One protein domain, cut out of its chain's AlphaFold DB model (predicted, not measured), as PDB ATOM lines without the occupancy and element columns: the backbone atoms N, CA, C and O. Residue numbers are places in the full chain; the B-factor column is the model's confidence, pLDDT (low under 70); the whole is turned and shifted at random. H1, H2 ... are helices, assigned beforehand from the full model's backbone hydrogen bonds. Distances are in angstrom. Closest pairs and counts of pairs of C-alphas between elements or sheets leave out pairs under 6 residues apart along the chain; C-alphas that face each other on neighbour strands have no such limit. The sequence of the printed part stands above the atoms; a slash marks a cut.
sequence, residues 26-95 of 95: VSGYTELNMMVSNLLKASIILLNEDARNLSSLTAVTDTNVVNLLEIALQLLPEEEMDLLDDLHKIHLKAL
ATOM      1  N   VAL A  26     152.151 151.513  97.890       90.12
ATOM      2  CA  VAL A  26     151.250 151.748  99.022       90.12
ATOM      3  C   VAL A  26     151.177 153.251  99.284       90.12
ATOM      4  O   VAL A  26     152.141 153.981  99.056       90.12
ATOM      5  N   SER A  27     150.027 153.724  99.743       89.38
ATOM      6  CA  SER A  27     149.748 155.128 100.059       89.38
ATOM      7  C   SER A  27     150.385 155.599 101.371       89.38
ATOM      8  O   SER A  27     150.499 156.803 101.593       89.38
ATOM      9  N   GLY A  28     150.833 154.674 102.227       90.38
ATOM     10  CA  GLY A  28     151.586 154.977 103.443       90.38
ATOM     11  C   GLY A  28     151.729 153.780 104.386       90.38
ATOM     12  O   GLY A  28     151.204 152.697 104.120       90.38
ATOM     13  N   TYR A  29     152.402 153.995 105.522       89.75
ATOM     14  CA  TYR A  29     152.681 152.951 106.522       89.75
ATOM     15  C   TYR A  29     151.422 152.300 107.101       89.75
ATOM     16  O   TYR A  29     151.425 151.107 107.387       89.75
ATOM     17  N   THR A  30     150.323 153.046 107.233       90.38
ATOM     18  CA  THR A  30     149.048 152.482 107.695       90.38
ATOM     19  C   THR A  30     148.516 151.431 106.726       90.38
ATOM     20  O   THR A  30     148.109 150.354 107.155       90.38
ATOM     21  N   GLU A  31     148.537 151.718 105.421       93.19
ATOM     22  CA  GLU A  31     148.092 150.761 104.404       93.19
ATOM     23  C   GLU A  31     149.040 149.562 104.326       93.19
ATOM     24  O   GLU A  31     148.573 148.426 104.285       93.19
ATOM     25  N   LEU A  32     150.355 149.803 104.385       93.06
ATOM     26  CA  LEU A  32     151.354 148.735 104.448       93.06
ATOM     27  C   LEU A  32     151.083 147.797 105.632       93.06
ATOM     28  O   LEU A  32     150.967 146.586 105.453       93.06
ATOM     29  N   ASN A  33     150.883 148.356 106.827       91.56
ATOM     30  CA  ASN A  33     150.603 147.584 108.032       91.56
ATOM     31  C   ASN A  33     149.278 146.805 107.934       91.56
ATOM     32  O   ASN A  33     149.195 145.649 108.356       91.56
ATOM     33  N   MET A  34     148.236 147.396 107.337       92.94
ATOM     34  CA  MET A  34     146.984 146.681 107.053       92.94
ATOM     35  C   MET A  34     147.208 145.516 106.087       92.94
ATOM     36  O   MET A  34     146.648 144.439 106.299       92.94
ATOM     37  N   MET A  35     148.033 145.701 105.055       93.38
ATOM     38  CA  MET A  35     148.355 144.647 104.097       93.38
ATOM     39  C   MET A  35     149.097 143.489 104.770       93.38
ATOM     40  O   MET A  35     148.649 142.347 104.656       93.38
ATOM     41  N   VAL A  36     150.154 143.776 105.537       93.81
ATOM     42  CA  VAL A  36     150.891 142.771 106.323       93.81
ATOM     43  C   VAL A  36     149.948 142.043 107.284       93.81
ATOM     44  O   VAL A  36     149.890 140.815 107.296       93.81
ATOM     45  N   SER A  37     149.126 142.785 108.029       92.88
ATOM     46  CA  SER A  37     148.153 142.209 108.963       92.88
ATOM     47  C   SER A  37     147.159 141.271 108.276       92.88
ATOM     48  O   SER A  37     146.811 140.225 108.825       92.88
ATOM     49  N   ASN A  38     146.687 141.622 107.079       91.50
ATOM     50  CA  ASN A  38     145.765 140.786 106.314       91.50
ATOM     51  C   ASN A  38     146.447 139.511 105.797       91.50
ATOM     52  O   ASN A  38     145.838 138.444 105.873       91.50
ATOM     53  N   LEU A  39     147.702 139.598 105.343       92.94
ATOM     54  CA  LEU A  39     148.495 138.431 104.936       92.94
ATOM     55  C   LEU A  39     148.714 137.464 106.107       92.94
ATOM     56  O   LEU A  39     148.518 136.256 105.954       92.94
ATOM     57  N   LEU A  40     149.035 137.983 107.295       92.50
ATOM     58  CA  LEU A  40     149.199 137.171 108.504       92.50
ATOM     59  C   LEU A  40     147.881 136.515 108.934       92.50
ATOM     60  O   LEU A  40     147.847 135.310 109.175       92.50
ATOM     61  N   LYS A  41     146.773 137.268 108.970       89.38
ATOM     62  CA  LYS A  41     145.443 136.720 109.300       89.38
ATOM     63  C   LYS A  41     145.021 135.626 108.326       89.38
ATOM     64  O   LYS A  41     144.530 134.589 108.762       89.38
ATOM     65  N   ALA A  42     145.231 135.842 107.027       86.38
ATOM     66  CA  ALA A  42     144.957 134.835 106.011       86.38
ATOM     67  C   ALA A  42     145.801 133.580 106.256       86.38
ATOM     68  O   ALA A  42     145.256 132.484 106.300       86.38
ATOM     69  N   SER A  43     147.101 133.740 106.511       87.69
ATOM     70  CA  SER A  43     148.002 132.621 106.812       87.69
ATOM     71  C   SER A  43     147.549 131.830 108.044       87.69
ATOM     72  O   SER A  43     147.487 130.607 107.991       87.69
ATOM     73  N   ILE A  44     147.139 132.505 109.124       85.56
ATOM     74  CA  ILE A  44     146.613 131.862 110.342       85.56
ATOM     75  C   ILE A  44     145.337 131.063 110.050       85.56
ATOM     76  O   ILE A  44     145.208 129.925 110.496       85.56
ATOM     77  N   ILE A  45     144.399 131.639 109.293       83.56
ATOM     78  CA  ILE A  45     143.159 130.951 108.907       83.56
ATOM     79  C   ILE A  45     143.478 129.706 108.074       83.56
ATOM     80  O   ILE A  45     142.871 128.661 108.285       83.56
ATOM     81  N   LEU A  46     144.444 129.799 107.158       79.75
ATOM     82  CA  LEU A  46     144.851 128.681 106.308       79.75
ATOM     83  C   LEU A  46     145.616 127.591 107.073       79.75
ATOM     84  O   LEU A  46     145.569 126.437 106.662       79.75
ATOM     85  N   LEU A  47     146.288 127.921 108.178       81.88
ATOM     86  CA  LEU A  47     146.920 126.934 109.063       81.88
ATOM     87  C   LEU A  47     145.903 126.173 109.924       81.88
ATOM     88  O   LEU A  47     146.188 125.067 110.376       81.88
ATOM     89  N   ASN A  48     144.721 126.744 110.160       81.00
ATOM     90  CA  ASN A  48     143.686 126.112 110.966       81.00
ATOM     91  C   ASN A  48     142.894 125.085 110.131       81.00
ATOM     92  O   ASN A  48     142.119 125.448 109.248       81.00
ATOM     93  N   GLU A  49     143.068 123.796 110.434       70.44
ATOM     94  CA  GLU A  49     142.380 122.676 109.771       70.44
ATOM     95  C   GLU A  49     140.856 122.794 109.768       70.44
ATOM     96  O   GLU A  49     140.229 122.588 108.727       70.44
ATOM     97  N   ASP A  50     140.258 123.202 110.884       69.69
ATOM     98  CA  ASP A  50     138.806 123.349 110.993       69.69
ATOM     99  C   ASP A  50     138.293 124.496 110.111       69.69
ATOM    100  O   ASP A  50     137.239 124.393 109.477       69.69
ATOM    101  N   ALA A  51     139.070 125.577 110.004       65.44
ATOM    102  CA  ALA A  51     138.750 126.708 109.139       65.44
ATOM    103  C   ALA A  51     138.953 126.383 107.647       65.44
ATOM    104  O   ALA A  51     138.168 126.838 106.810       65.44
ATOM    105  N   ARG A  52     139.959 125.559 107.305       64.31
ATOM    106  CA  ARG A  52     140.159 125.033 105.943       64.31
ATOM    107  C   ARG A  52     138.973 124.188 105.491       64.31
ATOM    108  O   ARG A  52     138.502 124.371 104.376       64.31
ATOM    109  N   ASN A  53     138.466 123.318 106.365       60.78
ATOM    110  CA  ASN A  53     137.345 122.425 106.063       60.78
ATOM    111  C   ASN A  53     136.012 123.171 105.865       60.78
ATOM    112  O   ASN A  53     135.146 122.697 105.131       60.78
ATOM    113  N   LEU A  54     135.846 124.340 106.494       61.28
ATOM    114  CA  LEU A  54     134.671 125.206 106.329       61.28
ATOM    115  C   LEU A  54     134.751 126.087 105.068       61.28
ATOM    116  O   LEU A  54     133.734 126.559 104.559       61.28
ATOM    117  N   SER A  55     135.962 126.324 104.568       59.44
ATOM    118  CA  SER A  55     136.223 127.137 103.389       59.44
ATOM    119  C   SER A  55     136.116 126.288 102.120       59.44
ATOM    120  O   SER A  55     136.743 125.242 102.001       59.44
ATOM    121  N   SER A  56     135.390 126.759 101.102       56.19
ATOM    122  CA  SER A  56     135.358 126.114  99.775       56.19
ATOM    123  C   SER A  56     136.694 126.197  99.016       56.19
ATOM    124  O   SER A  56     136.780 125.794  97.856       56.19
ATOM    125  N   LEU A  57     137.741 126.720  99.659       57.12
ATOM    126  CA  LEU A  57     139.102 126.832  99.156       57.12
ATOM    127  C   LEU A  57     139.808 125.463  99.250       57.12
ATOM    128  O   LEU A  57     140.805 125.284  99.940       57.12
ATOM    129  N   THR A  58     139.268 124.472  98.546       50.53
ATOM    130  CA  THR A  58     139.625 123.040  98.581       50.53
ATOM    131  C   THR A  58     140.983 122.683  97.951       50.53
ATOM    132  O   THR A  58     141.221 121.533  97.598       50.53
ATOM    133  N   ALA A  59     141.907 123.637  97.822       58.97
ATOM    134  CA  ALA A  59     143.237 123.404  97.246       58.97
ATOM    135  C   ALA A  59     144.335 124.282  97.873       58.97
ATOM    136  O   ALA A  59     145.295 124.669  97.204       58.97
ATOM    137  N   VAL A  60     144.192 124.652  99.146       59.47
ATOM    138  CA  VAL A  60     145.260 125.349  99.872       59.47
ATOM    139  C   VAL A  60     146.293 124.318 100.305       59.47
ATOM    140  O   VAL A  60     146.043 123.530 101.213       59.47
ATOM    141  N   THR A  61     147.449 124.317  99.649       62.56
ATOM    142  CA  THR A  61     148.618 123.554 100.094       62.56
ATOM    143  C   THR A  61     149.374 124.344 101.158       62.56
ATOM    144  O   THR A  61     149.336 125.577 101.169       62.56
ATOM    145  N   ASP A  62     150.117 123.655 102.022       64.38
ATOM    146  CA  ASP A  62     150.973 124.308 103.023       64.38
ATOM    147  C   ASP A  62     151.995 125.261 102.360       64.38
ATOM    148  O   ASP A  62     152.351 126.295 102.920       64.38
ATOM    149  N   THR A  63     152.376 124.996 101.102       67.38
ATOM    150  CA  THR A  63     153.202 125.880 100.261       67.38
ATOM    151  C   THR A  63     152.576 127.260 100.040       67.38
ATOM    152  O   THR A  63     153.287 128.262 100.030       67.38
ATOM    153  N   ASN A  64     151.250 127.352  99.898       78.00
ATOM    154  CA  ASN A  64     150.574 128.638  99.718       78.00
ATOM    155  C   ASN A  64     150.672 129.495 100.985       78.00
ATOM    156  O   ASN A  64     150.800 130.713 100.890       78.00
ATOM    157  N   VAL A  65     150.634 128.862 102.159       83.38
ATOM    158  CA  VAL A  65     150.781 129.549 103.447       83.38
ATOM    159  C   VAL A  65     152.204 130.066 103.622       83.38
ATOM    160  O   VAL A  65     152.382 131.229 103.974       83.38
ATOM    161  N   VAL A  66     153.209 129.234 103.329       84.12
ATOM    162  CA  VAL A  66     154.624 129.635 103.402       84.12
ATOM    163  C   VAL A  66     154.887 130.853 102.516       84.12
ATOM    164  O   VAL A  66     155.432 131.839 102.999       84.12
ATOM    165  N   ASN A  67     154.391 130.852 101.275       86.50
ATOM    166  CA  ASN A  67     154.554 131.993 100.370       86.50
ATOM    167  C   ASN A  67     153.904 133.283 100.913       86.50
ATOM    168  O   ASN A  67     154.464 134.366 100.761       86.50
ATOM    169  N   LEU A  68     152.725 133.200 101.545       90.06
ATOM    170  CA  LEU A  68     152.069 134.374 102.142       90.06
ATOM    171  C   LEU A  68     152.861 134.929 103.329       90.06
ATOM    172  O   LEU A  68     152.975 136.148 103.465       90.06
ATOM    173  N   LEU A  69     153.415 134.046 104.164       90.94
ATOM    174  CA  LEU A  69     154.267 134.432 105.286       90.94
ATOM    175  C   LEU A  69     155.576 135.064 104.801       90.94
ATOM    176  O   LEU A  69     155.969 136.097 105.331       90.94
ATOM    177  N   GLU A  70     156.210 134.515 103.765       89.75
ATOM    178  CA  GLU A  70     157.417 135.098 103.163       89.75
ATOM    179  C   GLU A  70     157.167 136.504 102.607       89.75
ATOM    180  O   GLU A  70     157.981 137.401 102.820       89.75
ATOM    181  N   ILE A  71     156.029 136.727 101.938       91.44
ATOM    182  CA  ILE A  71     155.650 138.064 101.458       91.44
ATOM    183  C   ILE A  71     155.387 139.000 102.642       91.44
ATOM    184  O   ILE A  71     155.837 140.142 102.622       91.44
ATOM    185  N   ALA A  72     154.674 138.539 103.675       93.25
ATOM    186  CA  ALA A  72     154.408 139.348 104.862       93.25
ATOM    187  C   ALA A  72     155.710 139.783 105.548       93.25
ATOM    188  O   ALA A  72     155.829 140.951 105.907       93.25
ATOM    189  N   LEU A  73     156.687 138.877 105.666       91.25
ATOM    190  CA  LEU A  73     158.010 139.161 106.225       91.25
ATOM    191  C   LEU A  73     158.779 140.191 105.389       91.25
ATOM    192  O   LEU A  73     159.303 141.146 105.946       91.25
ATOM    193  N   GLN A  74     158.793 140.056 104.059       90.31
ATOM    194  CA  GLN A  74     159.460 141.021 103.168       90.31
ATOM    195  C   GLN A  74     158.840 142.427 103.205       90.31
ATOM    196  O   GLN A  74     159.479 143.389 102.786       90.31
ATOM    197  N   LEU A  75     157.588 142.548 103.651       92.12
ATOM    198  CA  LEU A  75     156.871 143.819 103.753       92.12
ATOM    199  C   LEU A  75     156.990 144.478 105.136       92.12
ATOM    200  O   LEU A  75     156.486 145.592 105.298       92.12
ATOM    201  N   LEU A  76     157.599 143.818 106.129       90.69
ATOM    202  CA  LEU A  76     157.774 144.393 107.462       90.69
ATOM    203  C   LEU A  76     158.810 145.532 107.432       90.69
ATOM    204  O   LEU A  76     159.940 145.311 106.997       90.69
ATOM    205  N   PRO A  77     158.456 146.739 107.911       88.56
ATOM    206  CA  PRO A  77     159.364 147.882 107.940       88.56
ATOM    207  C   PRO A  77     160.231 147.857 109.214       88.56
ATOM    208  O   PRO A  77     160.001 148.631 110.143       88.56
ATOM    209  N   GLU A  78     161.168 146.904 109.306       88.31
ATOM    210  CA  GLU A  78     161.988 146.675 110.514       88.31
ATOM    211  C   GLU A  78     162.778 147.927 110.937       88.31
ATOM    212  O   GLU A  78     162.714 148.335 112.097       88.31
ATOM    213  N   GLU A  79     163.449 148.594 109.993       88.62
ATOM    214  CA  GLU A  79     164.260 149.788 110.275       88.62
ATOM    215  C   GLU A  79     163.411 150.960 110.791       88.62
ATOM    216  O   GLU A  79     163.809 151.694 111.701       88.62
ATOM    217  N   GLU A  80     162.214 151.155 110.233       88.88
ATOM    218  CA  GLU A  80     161.301 152.200 110.682       88.88
ATOM    219  C   GLU A  80     160.713 151.906 112.066       88.88
ATOM    220  O   GLU A  80     160.449 152.845 112.825       88.88
ATOM    221  N   MET A  81     160.515 150.629 112.411       88.31
ATOM    222  CA  MET A  81     160.085 150.224 113.752       88.31
ATOM    223  C   MET A  81     161.180 150.497 114.790       88.31
ATOM    224  O   MET A  81     160.882 151.087 115.830       88.31
ATOM    225  N   ASP A  82     162.441 150.187 114.480       92.38
ATOM    226  CA  ASP A  82     163.586 150.509 115.344       92.38
ATOM    227  C   ASP A  82     163.719 152.024 115.574       92.38
ATOM    228  O   ASP A  82     163.907 152.493 116.704       92.38
ATOM    229  N   LEU A  83     163.551 152.821 114.512       93.44
ATOM    230  CA  LEU A  83     163.554 154.279 114.610       93.44
ATOM    231  C   LEU A  83     162.432 154.788 115.527       93.44
ATOM    232  O   LEU A  83     162.644 155.714 116.318       93.44
ATOM    233  N   LEU A  84     161.233 154.210 115.423       92.12
ATOM    234  CA  LEU A  84     160.093 154.591 116.253       92.12
ATOM    235  C   LEU A  84     160.362 154.318 117.740       92.12
ATOM    236  O   LEU A  84     160.041 155.162 118.583       92.12
ATOM    237  N   ASP A  85     161.003 153.194 118.059       93.50
ATOM    238  CA  ASP A  85     161.410 152.853 119.424       93.50
ATOM    239  C   ASP A  85     162.423 153.857 119.985       93.50
ATOM    240  O   ASP A  85     162.320 154.290 121.139       93.50
ATOM    241  N   ASP A  86     163.391 154.280 119.176       95.19
ATOM    242  CA  ASP A  86     164.383 155.271 119.587       95.19
ATOM    243  C   ASP A  86     163.766 156.654 119.820       95.19
ATOM    244  O   ASP A  86     164.064 157.305 120.831       95.19
ATOM    245  N   LEU A  87     162.837 157.078 118.961       94.56
ATOM    246  CA  LEU A  87     162.065 158.307 119.165       94.56
ATOM    247  C   LEU A  87     161.248 158.250 120.459       94.56
ATOM    248  O   LEU A  87     161.209 159.230 121.211       94.56
ATOM    249  N   HIS A  88     160.641 157.102 120.759       94.06
ATOM    250  CA  HIS A  88     159.893 156.913 121.996       94.06
ATOM    251  C   HIS A  88     160.799 157.029 123.233       94.06
ATOM    252  O   HIS A  88     160.466 157.747 124.179       94.06
ATOM    253  N   LYS A  89     161.991 156.414 123.207       95.62
ATOM    254  CA  LYS A  89     162.990 156.534 124.287       95.62
ATOM    255  C   LYS A  89     163.435 157.980 124.503       95.62
ATOM    256  O   LYS A  89     163.635 158.386 125.648       95.62
ATOM    257  N   ILE A  90     163.617 158.755 123.432       95.62
ATOM    258  CA  ILE A  90     163.983 160.176 123.525       95.62
ATOM    259  C   ILE A  90     162.847 160.976 124.166       95.62
ATOM    260  O   ILE A  90     163.102 161.758 125.079       95.62
ATOM    261  N   HIS A  91     161.602 160.750 123.737       92.44
ATOM    262  CA  HIS A  91     160.433 161.427 124.299       92.44
ATOM    263  C   HIS A  91     160.294 161.187 125.809       92.44
ATOM    264  O   HIS A  91     160.074 162.133 126.560       92.44
ATOM    265  N   LEU A  92     160.497 159.948 126.267       93.50
ATOM    266  CA  LEU A  92     160.433 159.603 127.690       93.50
ATOM    267  C   LEU A  92     161.553 160.232 128.533       93.50
ATOM    268  O   LEU A  92     161.349 160.463 129.717       93.50
ATOM    269  N   LYS A  93     162.727 160.509 127.949       86.50
ATOM    270  CA  LYS A  93     163.842 161.193 128.636       86.50
ATOM    271  C   LYS A  93     163.677 162.713 128.700       86.50
ATOM    272  O   LYS A  93     164.437 163.368 129.408       86.50
ATOM    273  N   ALA A  94     162.765 163.270 127.907       74.44
ATOM    274  CA  ALA A  94     162.473 164.700 127.879       74.44
ATOM    275  C   ALA A  94     161.404 165.121 128.912       74.44
ATOM    276  O   ALA A  94     161.143 166.318 129.044       74.44
ATOM    277  N   LEU A  95     160.799 164.151 129.607       54.53
ATOM    278  CA  LEU A  95     159.887 164.309 130.748       54.53
ATOM    279  C   LEU A  95     160.654 164.207 132.073       54.53
ATOM    280  O   LEU A  95     160.258 164.928 133.014       54.53
TER     281      LEU A  95
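Overview. This is residues 26 to 95 of the 95 residues of an uncharacterized protein of Flavobacterium cheongpyeongense (UniProt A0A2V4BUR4). Two helices, H1 and H3, lie side by side and run opposite ways, with the short helix H2 at the end where H1 leaves off. A fourth helix, H4, carries on beyond the other end, and its residues 81 to 93 stick out as a free arm that adds to the length of the rod. The printed part has 70 residues with four named helices, in the order H1, H2, H3, H4, and no named strand; the class is all helix. It is only just extended, close to loose, with a radius of gyration of the C-alphas of 17.1 A and spans of 55 by 22 by 19 A.

Along the chain. H1, residues 29 to 47, begins with C-alpha 29 at (152.681, 152.951, 106.522) and is 26.8 A long from first to last C-alpha. H2, residues 49 to 54, measures 8.8 A. H3, residues 62 to 74, measures 18.7 A and begins with C-alpha 62 at (150.973, 124.308, 103.023). H4, residues 78 to 93, measures 23.3 A and ends with C-alpha 93 at (163.842, 161.193, 128.636).

Arrangement. H1 and H3 touch at a shallow tilt of 20 degrees, opposite ways; their closest C-alphas, those of Val 36 and Ala 72, are 5.1 A apart. H1, with residues 45 to 46 alone, and H2 only just touch, with 3 pairs of C-alphas within 8 A, and touch only at the corner by their link. Their closest C-alphas, those of Leu 46 and Arg 52, are 6.0 A apart, and their lines are about perpendicular at 85 degrees. H2 and H3 are apart, and H4 is apart from H1, H2 and H3. In H1, H2, H3 and H4 every O i to N i+4 pair is within hydrogen-bond range.

Size, cuts and confidence. The two C-alphas farthest apart, those of Thr 58 and Leu 95, are 56.1 A from each other. Residues 81 to 95 stand free, and the body without them spans 38 by 17 by 14 A. The printed part has no cut and no long link. Its mean pLDDT is 83.2; residues 50 to 63 and residue 95 are under 70.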